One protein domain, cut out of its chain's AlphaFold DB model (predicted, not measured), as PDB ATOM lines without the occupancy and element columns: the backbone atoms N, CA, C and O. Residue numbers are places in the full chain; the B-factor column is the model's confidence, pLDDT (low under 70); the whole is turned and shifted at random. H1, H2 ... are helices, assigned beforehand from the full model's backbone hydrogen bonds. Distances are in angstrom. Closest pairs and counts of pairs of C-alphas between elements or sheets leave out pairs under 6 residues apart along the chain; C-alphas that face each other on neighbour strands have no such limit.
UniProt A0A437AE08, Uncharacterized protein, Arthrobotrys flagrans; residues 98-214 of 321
ATOM      1  N   GLU A  98     174.931 205.766 140.850       80.06
ATOM      2  CA  GLU A  98     173.508 205.451 140.885       80.06
ATOM      3  C   GLU A  98     172.990 205.031 139.504       80.06
ATOM      4  O   GLU A  98     172.355 203.983 139.384       80.06
ATOM      5  N   GLY A  99     173.344 205.759 138.442       84.19
ATOM      6  CA  GLY A  99     173.050 205.370 137.063       84.19
ATOM      7  C   GLY A  99     173.632 204.007 136.682       84.19
ATOM      8  O   GLY A  99     172.930 203.170 136.111       84.19
ATOM      9  N   VAL A 100     174.884 203.727 137.046       85.00
ATOM     10  CA  VAL A 100     175.524 202.435 136.758       85.00
ATOM     11  C   VAL A 100     174.883 201.306 137.574       85.00
ATOM     12  O   VAL A 100     174.620 200.234 137.024       85.00
ATOM     13  N   ILE A 101     174.557 201.534 138.852       86.25
ATOM     14  CA  ILE A 101     173.812 200.561 139.667       86.25
ATOM     15  C   ILE A 101     172.445 200.274 139.036       86.25
ATOM     16  O   ILE A 101     172.094 199.104 138.893       86.25
ATOM     17  N   ASN A 102     171.720 201.297 138.581       88.06
ATOM     18  CA  ASN A 102     170.426 201.135 137.913       88.06
ATOM     19  C   ASN A 102     170.538 200.312 136.619       88.06
ATOM     20  O   ASN A 102     169.690 199.464 136.342       88.06
ATOM     21  N   VAL A 103     171.602 200.504 135.831       90.25
ATOM     22  CA  VAL A 103     171.871 199.679 134.642       90.25
ATOM     23  C   VAL A 103     172.102 198.215 135.026       90.25
ATOM     24  O   VAL A 103     171.561 197.318 134.373       90.25
ATOM     25  N   LEU A 104     172.858 197.952 136.095       91.88
ATOM     26  CA  LEU A 104     173.077 196.591 136.586       91.88
ATOM     27  C   LEU A 104     171.795 195.959 137.152       91.88
ATOM     28  O   LEU A 104     171.564 194.774 136.914       91.88
ATOM     29  N   GLU A 105     170.935 196.725 137.832       90.94
ATOM     30  CA  GLU A 105     169.612 196.259 138.278       90.94
ATOM     31  C   GLU A 105     168.725 195.883 137.096       90.94
ATOM     32  O   GLU A 105     168.189 194.775 137.050       90.94
ATOM     33  N   ASN A 106     168.632 196.749 136.088       91.75
ATOM     34  CA  ASN A 106     167.862 196.462 134.881       91.75
ATOM     35  C   ASN A 106     168.382 195.215 134.161       91.75
ATOM     36  O   ASN A 106     167.594 194.379 133.713       91.75
ATOM     37  N   ARG A 107     169.706 195.048 134.086       93.81
ATOM     38  CA  ARG A 107     170.323 193.853 133.503       93.81
ATOM     39  C   ARG A 107     170.018 192.602 134.326       93.81
ATOM     40  O   ARG A 107     169.723 191.574 133.727       93.81
ATOM     41  N   LEU A 108     170.026 192.683 135.659       93.81
ATOM     42  CA  LEU A 108     169.643 191.580 136.548       93.81
ATOM     43  C   LEU A 108     168.192 191.135 136.306       93.81
ATOM     44  O   LEU A 108     167.946 189.939 136.171       93.81
ATOM     45  N   PHE A 109     167.248 192.076 136.222       91.50
ATOM     46  CA  PHE A 109     165.828 191.767 136.000       91.50
ATOM     47  C   PHE A 109     165.501 191.350 134.562       91.50
ATOM     48  O   PHE A 109     164.493 190.688 134.342       91.50
ATOM     49  N   SER A 110     166.357 191.692 133.598       92.50
ATOM     50  CA  SER A 110     166.210 191.284 132.194       92.50
ATOM     51  C   SER A 110     166.913 189.959 131.868       92.50
ATOM     52  O   SER A 110     166.875 189.509 130.724       92.50
ATOM     53  N   LEU A 111     167.603 189.336 132.833       92.81
ATOM     54  CA  LEU A 111     168.242 188.039 132.618       92.81
ATOM     55  C   LEU A 111     167.190 186.937 132.452       92.81
ATOM     56  O   LEU A 111     166.400 186.676 133.354       92.81
ATOM     57  N   THR A 112     167.271 186.211 131.340       91.00
ATOM     58  CA  THR A 112     166.378 185.089 131.010       91.00
ATOM     59  C   THR A 112     167.123 183.755 130.986       91.00
ATOM     60  O   THR A 112     168.306 183.697 130.631       91.00
ATOM     61  N   ILE A 113     166.425 182.651 131.254       88.94
ATOM     62  CA  ILE A 113     166.990 181.297 131.141       88.94
ATOM     63  C   ILE A 113     166.905 180.813 129.685       88.94
ATOM     64  O   ILE A 113     165.827 180.650 129.121       88.94
ATOM     65  N   GLN A 114     168.057 180.535 129.071       87.44
ATOM     66  CA  GLN A 114     168.165 180.215 127.639       87.44
ATOM     67  C   GLN A 114     167.912 178.726 127.328       87.44
ATOM     68  O   GLN A 114     168.806 178.019 126.856       87.44
ATOM     69  N   LEU A 115     166.689 178.243 127.572       84.56
ATOM     70  CA  LEU A 115     166.294 176.846 127.304       84.56
ATOM     71  C   LEU A 115     166.279 176.469 125.815       84.56
ATOM     72  O   LEU A 115     166.329 175.291 125.476       84.56
ATOM     73  N   GLU A 116     166.231 177.451 124.918       85.25
ATOM     74  CA  GLU A 116     166.307 177.211 123.472       85.25
ATOM     75  C   GLU A 116     167.695 176.726 123.029       85.25
ATOM     76  O   GLU A 116     167.822 176.051 122.008       85.25
ATOM     77  N   LYS A 117     168.740 177.071 123.792       83.69
ATOM     78  CA  LYS A 117     170.141 176.805 123.433       83.69
ATOM     79  C   LYS A 117     170.773 175.675 124.237       83.69
ATOM     80  O   LYS A 117     171.717 175.051 123.758       83.69
ATOM     81  N   TYR A 118     170.287 175.424 125.449       85.81
ATOM     82  CA  TYR A 118     170.925 174.522 126.404       85.81
ATOM     83  C   TYR A 118     169.903 173.606 127.078       85.81
ATOM     84  O   TYR A 118     168.730 173.951 127.208       85.81
ATOM     85  N   ASP A 119     170.358 172.446 127.558       86.06
ATOM     86  CA  ASP A 119     169.550 171.633 128.465       86.06
ATOM     87  C   ASP A 119     169.261 172.393 129.774       86.06
ATOM     88  O   ASP A 119     169.971 173.331 130.135       86.06
ATOM     89  N   MET A 120     168.219 171.979 130.498       83.88
ATOM     90  CA  MET A 120     167.732 172.680 131.691       83.88
ATOM     91  C   MET A 120     168.814 172.898 132.757       83.88
ATOM     92  O   MET A 120     168.883 173.984 133.332       83.88
ATOM     93  N   TYR A 121     169.663 171.899 133.016       86.94
ATOM     94  CA  TYR A 121     170.721 172.018 134.019       86.94
ATOM     95  C   TYR A 121     171.753 173.063 133.592       86.94
ATOM     96  O   TYR A 121     172.087 173.965 134.365       86.94
ATOM     97  N   THR A 122     172.221 172.975 132.348       88.81
ATOM     98  CA  THR A 122     173.201 173.913 131.792       88.81
ATOM     99  C   THR A 122     172.633 175.331 131.699       88.81
ATOM    100  O   THR A 122     173.299 176.283 132.101       88.81
ATOM    101  N   ALA A 123     171.393 175.492 131.229       90.06
ATOM    102  CA  ALA A 123     170.735 176.792 131.101       90.06
ATOM    103  C   ALA A 123     170.615 177.513 132.453       90.06
ATOM    104  O   ALA A 123     170.922 178.700 132.554       90.06
ATOM    105  N   ILE A 124     170.207 176.787 133.498       89.56
ATOM    106  CA  ILE A 124     170.028 177.342 134.844       89.56
ATOM    107  C   ILE A 124     171.376 177.609 135.515       89.56
ATOM    108  O   ILE A 124     171.542 178.652 136.145       89.56
ATOM    109  N   SER A 125     172.362 176.727 135.337       91.25
ATOM    110  CA  SER A 125     173.721 176.958 135.847       91.25
ATOM    111  C   SER A 125     174.316 178.246 135.268       91.25
ATOM    112  O   SER A 125     174.759 179.110 136.021       91.25
ATOM    113  N   ARG A 126     174.213 178.437 133.945       93.25
ATOM    114  CA  ARG A 126     174.679 179.656 133.261       93.25
ATOM    115  C   ARG A 126     173.915 180.908 133.688       93.25
ATOM    116  O   ARG A 126     174.508 181.978 133.777       93.25
ATOM    117  N   TYR A 127     172.614 180.792 133.956       94.44
ATOM    118  CA  TYR A 127     171.831 181.896 134.511       94.44
ATOM    119  C   TYR A 127     172.403 182.353 135.861       94.44
ATOM    120  O   TYR A 127     172.678 183.536 136.047       94.44
ATOM    121  N   PHE A 128     172.650 181.423 136.788       94.12
ATOM    122  CA  PHE A 128     173.202 181.774 138.098       94.12
ATOM    123  C   PHE A 128     174.654 182.266 138.026       94.12
ATOM    124  O   PHE A 128     175.019 183.155 138.790       94.12
ATOM    125  N   GLU A 129     175.464 181.764 137.091       94.75
ATOM    126  CA  GLU A 129     176.783 182.342 136.791       94.75
ATOM    127  C   GLU A 129     176.668 183.804 136.338       94.75
ATOM    128  O   GLU A 129     177.409 184.656 136.825       94.75
ATOM    129  N   ALA A 130     175.702 184.127 135.470       94.56
ATOM    130  CA  ALA A 130     175.459 185.503 135.043       94.56
ATOM    131  C   ALA A 130     175.008 186.404 136.207       94.56
ATOM    132  O   ALA A 130     175.455 187.545 136.305       94.56
ATOM    133  N   VAL A 131     174.180 185.891 137.124       94.19
ATOM    134  CA  VAL A 131     173.788 186.612 138.349       94.19
ATOM    135  C   VAL A 131     175.001 186.892 139.248       94.19
ATOM    136  O   VAL A 131     175.133 188.004 139.759       94.19
ATOM    137  N   ILE A 132     175.903 185.919 139.426       92.31
ATOM    138  CA  ILE A 132     177.150 186.097 140.193       92.31
ATOM    139  C   ILE A 132     178.051 187.137 139.522       92.31
ATOM    140  O   ILE A 132     178.606 188.002 140.196       92.31
ATOM    141  N   GLN A 133     178.157 187.095 138.194       93.56
ATOM    142  CA  GLN A 133     178.946 188.058 137.437       93.56
ATOM    143  C   GLN A 133     178.411 189.489 137.606       93.56
ATOM    144  O   GLN A 133     179.193 190.399 137.864       93.56
ATOM    145  N   ILE A 134     177.090 189.690 137.560       93.31
ATOM    146  CA  ILE A 134     176.468 191.002 137.816       93.31
ATOM    147  C   ILE A 134     176.710 191.474 139.259       93.31
ATOM    148  O   ILE A 134     176.954 192.657 139.491       93.31
ATOM    149  N   GLN A 135     176.680 190.568 140.245       91.06
ATOM    150  CA  GLN A 135     177.027 190.913 141.629       91.06
ATOM    151  C   GLN A 135     178.483 191.359 141.766       91.06
ATOM    152  O   GLN A 135     178.746 192.331 142.472       91.06
ATOM    153  N   LYS A 136     179.405 190.682 141.073       90.69
ATOM    154  CA  LYS A 136     180.822 191.049 141.053       90.69
ATOM    155  C   LYS A 136     181.036 192.429 140.423       90.69
ATOM    156  O   LYS A 136     181.696 193.272 141.017       90.69
ATOM    157  N   GLU A 137     180.401 192.688 139.279       90.75
ATOM    158  CA  GLU A 137     180.442 194.001 138.622       90.75
ATOM    159  C   GLU A 137     179.931 195.114 139.553       90.75
ATOM    160  O   GLU A 137     180.531 196.183 139.627       90.75
ATOM    161  N   ARG A 138     178.869 194.856 140.332       88.81
ATOM    162  CA  ARG A 138     178.393 195.808 141.345       88.81
ATOM    163  C   ARG A 138     179.420 196.027 142.455       88.81
ATOM    164  O   ARG A 138     179.655 197.181 142.802       88.81
ATOM    165  N   SER A 139     180.014 194.958 142.996       87.50
ATOM    166  CA  SER A 139     180.996 195.066 144.085       87.50
ATOM    167  C   SER A 139     182.251 195.843 143.688       87.50
ATOM    168  O   SER A 139     182.843 196.511 144.532       87.50
ATOM    169  N   ASP A 140     182.622 195.792 142.404       85.06
ATOM    170  CA  ASP A 140     183.758 196.537 141.855       85.06
ATOM    171  C   ASP A 140     183.478 198.056 141.788       85.06
ATOM    172  O   ASP A 140     184.401 198.863 141.869       85.06
ATOM    173  N   ILE A 141     182.204 198.458 141.676       84.75
ATOM    174  CA  ILE A 141     181.771 199.867 141.626       84.75
ATOM    175  C   ILE A 141     181.464 200.409 143.027       84.75
ATOM    176  O   ILE A 141     181.792 201.548 143.358       84.75
ATOM    177  N   SER A 142     180.788 199.608 143.847       80.94
ATOM    178  CA  SER A 142     180.348 199.965 145.190       80.94
ATOM    179  C   SER A 142     180.499 198.751 146.098       80.94
ATOM    180  O   SER A 142     180.032 197.679 145.731       80.94
ATOM    181  N   PRO A 143     181.017 198.892 147.331       76.75
ATOM    182  CA  PRO A 143     181.145 197.770 148.266       76.75
ATOM    183  C   PRO A 143     179.794 197.146 148.684       76.75
ATOM    184  O   PRO A 143     179.768 196.180 149.442       76.75
ATOM    185  N   SER A 144     178.662 197.690 148.221       80.44
ATOM    186  CA  SER A 144     177.328 197.148 148.471       80.44
ATOM    187  C   SER A 144     176.966 196.011 147.511       80.44
ATOM    188  O   SER A 144     177.187 196.093 146.305       80.44
ATOM    189  N   THR A 145     176.306 194.975 148.020       83.94
ATOM    190  CA  THR A 145     175.710 193.909 147.203       83.94
ATOM    191  C   THR A 145     174.240 194.199 146.900       83.94
ATOM    192  O   THR A 145     173.598 195.016 147.566       83.94
ATOM    193  N   PHE A 146     173.681 193.535 145.883       87.12
ATOM    194  CA  PHE A 146     172.232 193.562 145.681       87.12
ATOM    195  C   PHE A 146     171.523 192.964 146.903       87.12
ATOM    196  O   PHE A 146     171.974 191.936 147.423       87.12
ATOM    197  N   PRO A 147     170.385 193.537 147.336       88.38
ATOM    198  CA  PRO A 147     169.543 192.900 148.335       88.38
ATOM    199  C   PRO A 147     169.199 191.468 147.908       88.38
ATOM    200  O   PRO A 147     168.796 191.240 146.765       88.38
ATOM    201  N   GLN A 148     169.305 190.504 148.830       88.25
ATOM    202  CA  GLN A 148     168.954 189.103 148.549       88.25
ATOM    203  C   GLN A 148     167.522 188.978 148.009       88.25
ATOM    204  O   GLN A 148     167.272 188.177 147.117       88.25
ATOM    205  N   SER A 149     166.600 189.832 148.466       85.25
ATOM    206  CA  SER A 149     165.239 189.926 147.930       85.25
ATOM    207  C   SER A 149     165.200 190.225 146.431       85.25
ATOM    208  O   SER A 149     164.427 189.596 145.717       85.25
ATOM    209  N   ASN A 150     166.035 191.143 145.937       88.62
ATOM    210  CA  ASN A 150     166.053 191.527 144.524       88.62
ATOM    211  C   ASN A 150     166.617 190.391 143.670       88.62
ATOM    212  O   ASN A 150     166.019 190.029 142.662       88.62
ATOM    213  N   LEU A 151     167.713 189.774 144.122       90.88
ATOM    214  CA  LEU A 151     168.327 188.615 143.465       90.88
ATOM    215  C   LEU A 151     167.344 187.446 143.354       90.88
ATOM    216  O   LEU A 151     167.218 186.817 142.306       90.88
ATOM    217  N   ILE A 152     166.624 187.175 144.438       87.88
ATOM    218  CA  ILE A 152     165.649 186.094 144.509       87.88
ATOM    219  C   ILE A 152     164.413 186.401 143.654       87.88
ATOM    220  O   ILE A 152     163.937 185.520 142.941       87.88
ATOM    221  N   ASN A 153     163.916 187.639 143.668       86.38
ATOM    222  CA  ASN A 153     162.789 188.048 142.828       86.38
ATOM    223  C   ASN A 153     163.134 187.976 141.335       86.38
ATOM    224  O   ASN A 153     162.320 187.487 140.555       86.38
ATOM    225  N   ALA A 154     164.342 188.395 140.944       89.19
ATOM    226  CA  ALA A 154     164.827 188.253 139.573       89.19
ATOM    227  C   ALA A 154     164.928 186.773 139.164       89.19
ATOM    228  O   ALA A 154     164.417 186.384 138.114       89.19
ATOM    229  N   ALA A 155     165.498 185.925 140.030       89.19
ATOM    230  CA  ALA A 155     165.565 184.481 139.799       89.19
ATOM    231  C   ALA A 155     164.180 183.849 139.671       89.19
ATOM    232  O   ALA A 155     163.962 183.031 138.783       89.19
ATOM    233  N   LYS A 156     163.227 184.255 140.515       84.75
ATOM    234  CA  LYS A 156     161.839 183.809 140.419       84.75
ATOM    235  C   LYS A 156     161.232 184.161 139.062       84.75
ATOM    236  O   LYS A 156     160.715 183.264 138.410       84.75
ATOM    237  N   GLY A 157     161.331 185.425 138.641       85.56
ATOM    238  CA  GLY A 157     160.798 185.875 137.353       85.56
ATOM    239  C   GLY A 157     161.359 185.058 136.190       85.56
ATOM    240  O   GLY A 157     160.600 184.483 135.415       85.56
ATOM    241  N   ALA A 158     162.682 184.891 136.146       87.69
ATOM    242  CA  ALA A 158     163.345 184.113 135.102       87.69
ATOM    243  C   ALA A 158     162.949 182.623 135.115       87.69
ATOM    244  O   ALA A 158     162.804 182.002 134.061       87.69
ATOM    245  N   LEU A 159     162.768 182.026 136.300       85.38
ATOM    246  CA  LEU A 159     162.341 180.630 136.447       85.38
ATOM    247  C   LEU A 159     160.869 180.432 136.072       85.38
ATOM    248  O   LEU A 159     160.538 179.406 135.474       85.38
ATOM    249  N   ASP A 160     160.001 181.400 136.364       81.56
ATOM    250  CA  ASP A 160     158.584 181.364 135.994       81.56
ATOM    251  C   ASP A 160     158.398 181.335 134.464       81.56
ATOM    252  O   ASP A 160     157.525 180.627 133.951       81.56
ATOM    253  N   GLU A 161     159.282 182.000 133.719       82.06
ATOM    254  CA  GLU A 161     159.273 182.031 132.251       82.06
ATOM    255  C   GLU A 161     159.627 180.693 131.586       82.06
ATOM    256  O   GLU A 161     159.272 180.468 130.427       82.06
ATOM    257  N   THR A 162     160.272 179.763 132.298       78.56
ATOM    258  CA  THR A 162     160.734 178.484 131.722       78.56
ATOM    259  C   THR A 162     159.609 177.544 131.276       78.56
ATOM    260  O   THR A 162     159.869 176.576 130.562       78.56
ATOM    261  N   ARG A 163     158.357 177.801 131.689       68.06
ATOM    262  CA  ARG A 163     157.153 176.985 131.413       68.06
ATOM    263  C   ARG A 163     157.233 175.511 131.856       68.06
ATOM    264  O   ARG A 163     156.298 174.755 131.586       68.06
ATOM    265  N   ASP A 164     158.278 175.085 132.569       71.94
ATOM    266  CA  ASP A 164     158.345 173.747 133.163       71.94
ATOM    267  C   ASP A 164     157.624 173.741 134.517       71.94
ATOM    268  O   ASP A 164     158.143 174.179 135.546       71.94
ATOM    269  N   GLN A 165     156.394 173.223 134.512       64.06
ATOM    270  CA  GLN A 165     155.552 173.137 135.706       64.06
ATOM    271  C   GLN A 165     156.170 172.275 136.816       64.06
ATOM    272  O   GLN A 165     155.928 172.542 137.990       64.06
ATOM    273  N   HIS A 166     156.966 171.252 136.482       65.50
ATOM    274  CA  HIS A 166     157.599 170.407 137.493       65.50
ATOM    275  C   HIS A 166     158.753 171.132 138.179       65.50
ATOM    276  O   HIS A 166     158.857 171.071 139.405       65.50
ATOM    277  N   LEU A 167     159.578 171.842 137.409       69.75
ATOM    278  CA  LEU A 167     160.624 172.696 137.959       69.75
ATOM    279  C   LEU A 167     160.008 173.796 138.835       69.75
ATOM    280  O   LEU A 167     160.390 173.947 139.995       69.75
ATOM    281  N   ASN A 168     159.012 174.507 138.313       68.12
ATOM    282  CA  ASN A 168     158.426 175.658 138.986       68.12
ATOM    283  C   ASN A 168     157.685 175.266 140.285       68.12
ATOM    284  O   ASN A 168     158.014 175.742 141.374       68.12
ATOM    285  N   ILE A 169     156.760 174.303 140.220       60.59
ATOM    286  CA  ILE A 169     155.912 173.949 141.370       60.59
ATOM    287  C   ILE A 169     156.703 173.246 142.478       60.59
ATOM    288  O   ILE A 169     156.544 173.567 143.654       60.59
ATOM    289  N   TYR A 170     157.554 172.277 142.137       63.91
ATOM    290  CA  TYR A 170     158.189 171.443 143.165       63.91
ATOM    291  C   TYR A 170     159.501 172.001 143.695       63.91
ATOM    292  O   TYR A 170     159.914 171.618 144.785       63.91
ATOM    293  N   THR A 171     160.160 172.880 142.946       68.50
ATOM    294  CA  THR A 171     161.512 173.333 143.290       68.50
ATOM    295  C   THR A 171     161.487 174.773 143.768       68.50
ATOM    296  O   THR A 171     161.991 175.091 144.840       68.50
ATOM    297  N   VAL A 172     160.847 175.642 142.988       70.62
ATOM    298  CA  VAL A 172     160.842 177.084 143.230       70.62
ATOM    299  C   VAL A 172     159.827 177.430 144.322       70.62
ATOM    300  O   VAL A 172     160.203 177.960 145.366       70.62
ATOM    301  N   ILE A 173     158.558 177.035 144.162       72.19
ATOM    302  CA  ILE A 173     157.508 177.290 145.168       72.19
ATOM    303  C   ILE A 173     157.815 176.584 146.497       72.19
ATOM    304  O   ILE A 173     157.635 177.169 147.568       72.19
ATOM    305  N   TRP A 174     158.312 175.344 146.458       73.25
ATOM    306  CA  TRP A 174     158.634 174.610 147.684       73.25
ATOM    307  C   TRP A 174     159.749 175.290 148.483       73.25
ATOM    308  O   TRP A 174     159.573 175.510 149.680       73.25
ATOM    309  N   PHE A 175     160.840 175.709 147.829       75.88
ATOM    310  CA  PHE A 175     161.908 176.480 148.472       75.88
ATOM    311  C   PHE A 175     161.376 177.764 149.118       75.88
ATOM    312  O   PHE A 175     161.733 178.076 150.255       75.88
ATOM    313  N   TYR A 176     160.482 178.478 148.428       73.00
ATOM    314  CA  TYR A 176     159.869 179.694 148.952       73.00
ATOM    315  C   TYR A 176     159.015 179.436 150.189       73.00
ATOM    316  O   TYR A 176     159.233 180.054 151.226       73.00
ATOM    317  N   THR A 177     158.081 178.493 150.109       71.81
ATOM    318  CA  THR A 177     157.172 178.178 151.221       71.81
ATOM    319  C   THR A 177     157.901 177.663 152.466       71.81
ATOM    320  O   THR A 177     157.520 178.026 153.575       71.81
ATOM    321  N   THR A 178     158.974 176.879 152.313       71.25
ATOM    322  CA  THR A 178     159.731 176.347 153.464       71.25
ATOM    323  C   THR A 178     160.695 177.347 154.091       71.25
ATOM    324  O   THR A 178     160.966 177.240 155.284       71.25
ATOM    325  N   ASN A 179     161.201 178.324 153.333       69.94
ATOM    326  CA  ASN A 179     162.194 179.280 153.836       69.94
ATOM    327  C   ASN A 179     161.628 180.686 154.087       69.94
ATOM    328  O   ASN A 179     162.345 181.534 154.613       69.94
ATOM    329  N   ALA A 180     160.348 180.936 153.787       64.94
ATOM    330  CA  ALA A 180     159.696 182.235 153.993       64.94
ATOM    331  C   ALA A 180     159.760 182.739 155.447       64.94
ATOM    332  O   ALA A 180     159.793 183.945 155.686       64.94
ATOM    333  N   THR A 181     159.793 181.832 156.425       65.94
ATOM    334  CA  THR A 181     159.851 182.170 157.856       65.94
ATOM    335  C   THR A 181     161.277 182.333 158.381       65.94
ATOM    336  O   THR A 181     161.475 182.953 159.425       65.94
ATOM    337  N   ASN A 182     162.285 181.832 157.658       68.25
ATOM    338  CA  ASN A 182     163.681 181.872 158.074       68.25
ATOM    339  C   ASN A 182     164.505 182.776 157.145       68.25
ATOM    340  O   ASN A 182     165.108 182.325 156.171       68.25
ATOM    341  N   LYS A 183     164.561 184.071 157.480       64.50
ATOM    342  CA  LYS A 183     165.258 185.095 156.681       64.50
ATOM    343  C   LYS A 183     166.747 184.801 156.466       64.50
ATOM    344  O   LYS A 183     167.276 185.166 155.424       64.50
ATOM    345  N   THR A 184     167.423 184.129 157.402       67.19
ATOM    346  CA  THR A 184     168.850 183.779 157.249       67.19
ATOM    347  C   THR A 184     169.064 182.595 156.307       67.19
ATOM    348  O   THR A 184     170.139 182.448 155.733       67.19
ATOM    349  N   ALA A 185     168.038 181.769 156.091       67.19
ATOM    350  CA  ALA A 185     168.063 180.676 155.124       67.19
ATOM    351  C   ALA A 185     167.748 181.123 153.685       67.19
ATOM    352  O   ALA A 185     167.907 180.331 152.756       67.19
ATOM    353  N   TYR A 186     167.307 182.369 153.506       78.94
ATOM    354  CA  TYR A 186     166.737 182.882 152.268       78.94
ATOM    355  C   TYR A 186     167.781 183.620 151.419       78.94
ATOM    356  O   TYR A 186     167.743 184.842 151.274       78.94
ATOM    357  N   THR A 187     168.751 182.869 150.891       87.06
ATOM    358  CA  THR A 187     169.828 183.401 150.039       87.06
ATOM    359  C   THR A 187     169.757 182.857 148.616       87.06
ATOM    360  O   THR A 187     169.283 181.741 148.375       87.06
ATOM    361  N   ILE A 188     170.272 183.636 147.663       88.75
ATOM    362  CA  ILE A 188     170.335 183.260 146.246       88.75
ATOM    363  C   ILE A 188     171.171 181.992 146.010       88.75
ATOM    364  O   ILE A 188     170.826 181.167 145.170       88.75
ATOM    365  N   GLU A 189     172.236 181.796 146.791       89.25
ATOM    366  CA  GLU A 189     173.107 180.616 146.711       89.25
ATOM    367  C   GLU A 189     172.360 179.343 147.113       89.25
ATOM    368  O   GLU A 189     172.410 178.338 146.407       89.25
ATOM    369  N   ARG A 190     171.584 179.402 148.203       87.12
ATOM    370  CA  ARG A 190     170.749 178.274 148.628       87.12
ATOM    371  C   ARG A 190     169.660 177.952 147.615       87.12
ATOM    372  O   ARG A 190     169.385 176.773 147.394       87.12
ATOM    373  N   LEU A 191     169.065 178.972 146.993       86.94
ATOM    374  CA  LEU A 191     168.092 178.782 145.918       86.94
ATOM    375  C   LEU A 191     168.736 178.059 144.727       86.94
ATOM    376  O   LEU A 191     168.199 177.051 144.265       86.94
ATOM    377  N   ARG A 192     169.911 178.520 144.273       89.62
ATOM    378  CA  ARG A 192     170.689 177.876 143.205       89.62
ATOM    379  C   ARG A 192     170.954 176.409 143.524       89.62
ATOM    380  O   ARG A 192     170.611 175.537 142.728       89.62
ATOM    381  N   ASP A 193     171.544 176.135 144.681       87.81
ATOM    382  CA  ASP A 193     171.966 174.785 145.055       87.81
ATOM    383  C   ASP A 193     170.764 173.841 145.188       87.81
ATOM    384  O   ASP A 193     170.814 172.689 144.749       87.81
ATOM    385  N   HIS A 194     169.645 174.337 145.729       85.62
ATOM    386  CA  HIS A 194     168.393 173.590 145.779       85.62
ATOM    387  C   HIS A 194     167.885 173.245 144.374       85.62
ATOM    388  O   HIS A 194     167.566 172.083 144.107       85.62
ATOM    389  N   ILE A 195     167.852 174.224 143.465       86.06
ATOM    390  CA  ILE A 195     167.364 174.029 142.097       86.06
ATOM    391  C   ILE A 195     168.224 173.025 141.334       86.06
ATOM    392  O   ILE A 195     167.698 172.055 140.782       86.06
ATOM    393  N   LEU A 196     169.543 173.211 141.340       86.25
ATOM    394  CA  LEU A 196     170.463 172.323 140.630       86.25
ATOM    395  C   LEU A 196     170.394 170.889 141.172       86.25
ATOM    396  O   LEU A 196     170.395 169.926 140.394       86.25
ATOM    397  N   LYS A 197     170.241 170.729 142.494       84.88
ATOM    398  CA  LYS A 197     170.042 169.418 143.121       84.88
ATOM    399  C   LYS A 197     168.747 168.758 142.654       84.88
ATOM    400  O   LYS A 197     168.770 167.577 142.306       84.88
ATOM    401  N   GLN A 198     167.630 169.487 142.619       81.62
ATOM    402  CA  GLN A 198     166.353 168.921 142.174       81.62
ATOM    403  C   GLN A 198     166.382 168.529 140.699       81.62
ATOM    404  O   GLN A 198     165.980 167.416 140.368       81.62
ATOM    405  N   ILE A 199     166.924 169.376 139.818       80.56
ATOM    406  CA  ILE A 199     167.078 169.056 138.388       80.56
ATOM    407  C   ILE A 199     167.852 167.745 138.218       80.56
ATOM    408  O   ILE A 199     167.406 166.831 137.520       80.56
ATOM    409  N   THR A 200     168.973 167.616 138.928       80.25
ATOM    410  CA  THR A 200     169.810 166.410 138.921       80.25
ATOM    411  C   THR A 200     169.019 165.179 139.381       80.25
ATOM    412  O   THR A 200     168.993 164.156 138.690       80.25
ATOM    413  N   LEU A 201     168.286 165.277 140.495       75.75
ATOM    414  CA  LEU A 201     167.446 164.189 141.008       75.75
ATOM    415  C   LEU A 201     166.322 163.799 140.038       75.75
ATOM    416  O   LEU A 201     166.078 162.606 139.838       75.75
ATOM    417  N   PHE A 202     165.668 164.765 139.389       72.31
ATOM    418  CA  PHE A 202     164.639 164.494 138.386       72.31
ATOM    419  C   PHE A 202     165.212 163.773 137.164       72.31
ATOM    420  O   PHE A 202     164.618 162.792 136.699       72.31
ATOM    421  N   HIS A 203     166.381 164.187 136.670       67.88
ATOM    422  CA  HIS A 203     167.057 163.503 135.569       67.88
ATOM    423  C   HIS A 203     167.447 162.064 135.939       67.88
ATOM    424  O   HIS A 203     167.145 161.132 135.183       67.88
ATOM    425  N   HIS A 204     168.028 161.839 137.122       59.72
ATOM    426  CA  HIS A 204     168.390 160.491 137.574       59.72
ATOM    427  C   HIS A 204     167.169 159.605 137.852       59.72
ATOM    428  O   HIS A 204     167.132 158.457 137.402       59.72
ATOM    429  N   GLY A 205     166.125 160.128 138.500       58.81
ATOM    430  CA  GLY A 205     164.888 159.394 138.775       58.81
ATOM    431  C   GLY A 205     164.129 159.001 137.503       58.81
ATOM    432  O   GLY A 205     163.584 157.897 137.406       58.81
ATOM    433  N   ARG A 206     164.140 159.859 136.473       58.44
ATOM    434  CA  ARG A 206     163.543 159.553 135.163       58.44
ATOM    435  C   ARG A 206     164.333 158.473 134.422       58.44
ATOM    436  O   ARG A 206     163.724 157.594 133.807       58.44
ATOM    437  N   ASN A 207     165.661 158.488 134.530       55.22
ATOM    438  CA  ASN A 207     166.534 157.467 133.953       55.22
ATOM    439  C   ASN A 207     166.390 156.113 134.665       55.22
ATOM    440  O   ASN A 207     166.271 155.086 133.995       55.22
ATOM    441  N   ALA A 208     166.281 156.100 135.997       52.09
ATOM    442  CA  ALA A 208     166.023 154.890 136.778       52.09
ATOM    443  C   ALA A 208     164.648 154.272 136.459       52.09
ATOM    444  O   ALA A 208     164.542 153.073 136.206       52.09
ATOM    445  N   ARG A 209     163.589 155.093 136.355       55.69
ATOM    446  CA  ARG A 209     162.244 154.624 135.959       55.69
ATOM    447  C   ARG A 209     162.194 154.085 134.528       55.69
ATOM    448  O   ARG A 209     161.401 153.187 134.250       55.69
ATOM    449  N   ARG A 210     163.007 154.623 133.611       54.59
ATOM    450  CA  ARG A 210     163.135 154.094 132.244       54.59
ATOM    451  C   ARG A 210     163.836 152.734 132.237       54.59
ATOM    452  O   ARG A 210     163.303 151.823 131.614       54.59
ATOM    453  N   ARG A 211     164.931 152.574 132.993       51.19
ATOM    454  CA  ARG A 211     165.656 151.295 133.135       51.19
ATOM    455  C   ARG A 211     164.793 150.192 133.761       51.19
ATOM    456  O   ARG A 211     164.672 149.114 133.188       51.19
ATOM    457  N   GLY A 212     164.062 150.499 134.836       51.19
ATOM    458  CA  GLY A 212     163.152 149.528 135.459       51.19
ATOM    459  C   GLY A 212     161.947 149.139 134.584       51.19
ATOM    460  O   GLY A 212     161.403 148.044 134.718       51.19
ATOM    461  N   LYS A 213     161.518 150.004 133.650       48.62
ATOM    462  CA  LYS A 213     160.469 149.671 132.665       48.62
ATOM    463  C   LYS A 213     160.997 148.856 131.482       48.62
ATOM    464  O   LYS A 213     160.225 148.077 130.926       48.62
ATOM    465  N   SER A 214     162.264 149.015 131.094       50.00
ATOM    466  CA  SER A 214     162.902 148.148 130.092       50.00
ATOM    467  C   SER A 214     163.205 146.754 130.645       50.00
ATOM    468  O   SER A 214     162.980 145.779 129.938       50.00
TER     469      SER A 214
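AT A GLANCE: This is residues 98 to 214 of the 321 residues of an uncharacterized protein of Arthrobotrys flagrans (UniProt A0A437AE08). Five helices form an elongated up-and-down bundle, each running against the one before, with H1 at one end and residues 204 to 214 of H5 sticking out at the other. The 117 printed residues hold H1 to H5 in order, all helix. The whole is only just compact, close to loose: radius of gyration of the C-alphas 15.9 A, spans 59 by 35 by 21 A.

IN THESE COORDINATES: H1 is residues 98 to 109, from C-alpha 98 at (173.508, 205.451, 140.885); H2 120 to 141, 32.2 A; H3 148 to 160; H4 165 to 179; H5 188 to 214, 39.4 A, to C-alpha 214 at (162.902, 148.148, 130.092).

HOW THE PARTS SIT: H1 and H2 form a hairpin at 7 degrees, a shallow tilt; their closest C-alphas, Leu 104 and Ile 134, are 6.7 A apart. H2, with residues 120 to 128 alone, touches H5, closest C-alphas Tyr 121 and Ile 199, 6.4 A. H4 and H5 form a hairpin at 43 degrees, a steep tilt, closest C-alphas Thr 171 and Ile 195, 6.0 A. H3 touches H1, H4 and H5. H1 and H5 are apart. Every O i to N i+4 pair is within hydrogen-bond range in H1, H2, H3 and H5; in H4, 9 of 11.

THE WHOLE: Glu 98 and Ser 214 have the farthest C-alphas, 59.3 A apart. The printed part has no cut and no long link. Residues 163, 165 to 171, 179 to 185 and 203 to 214 have pLDDT under 70.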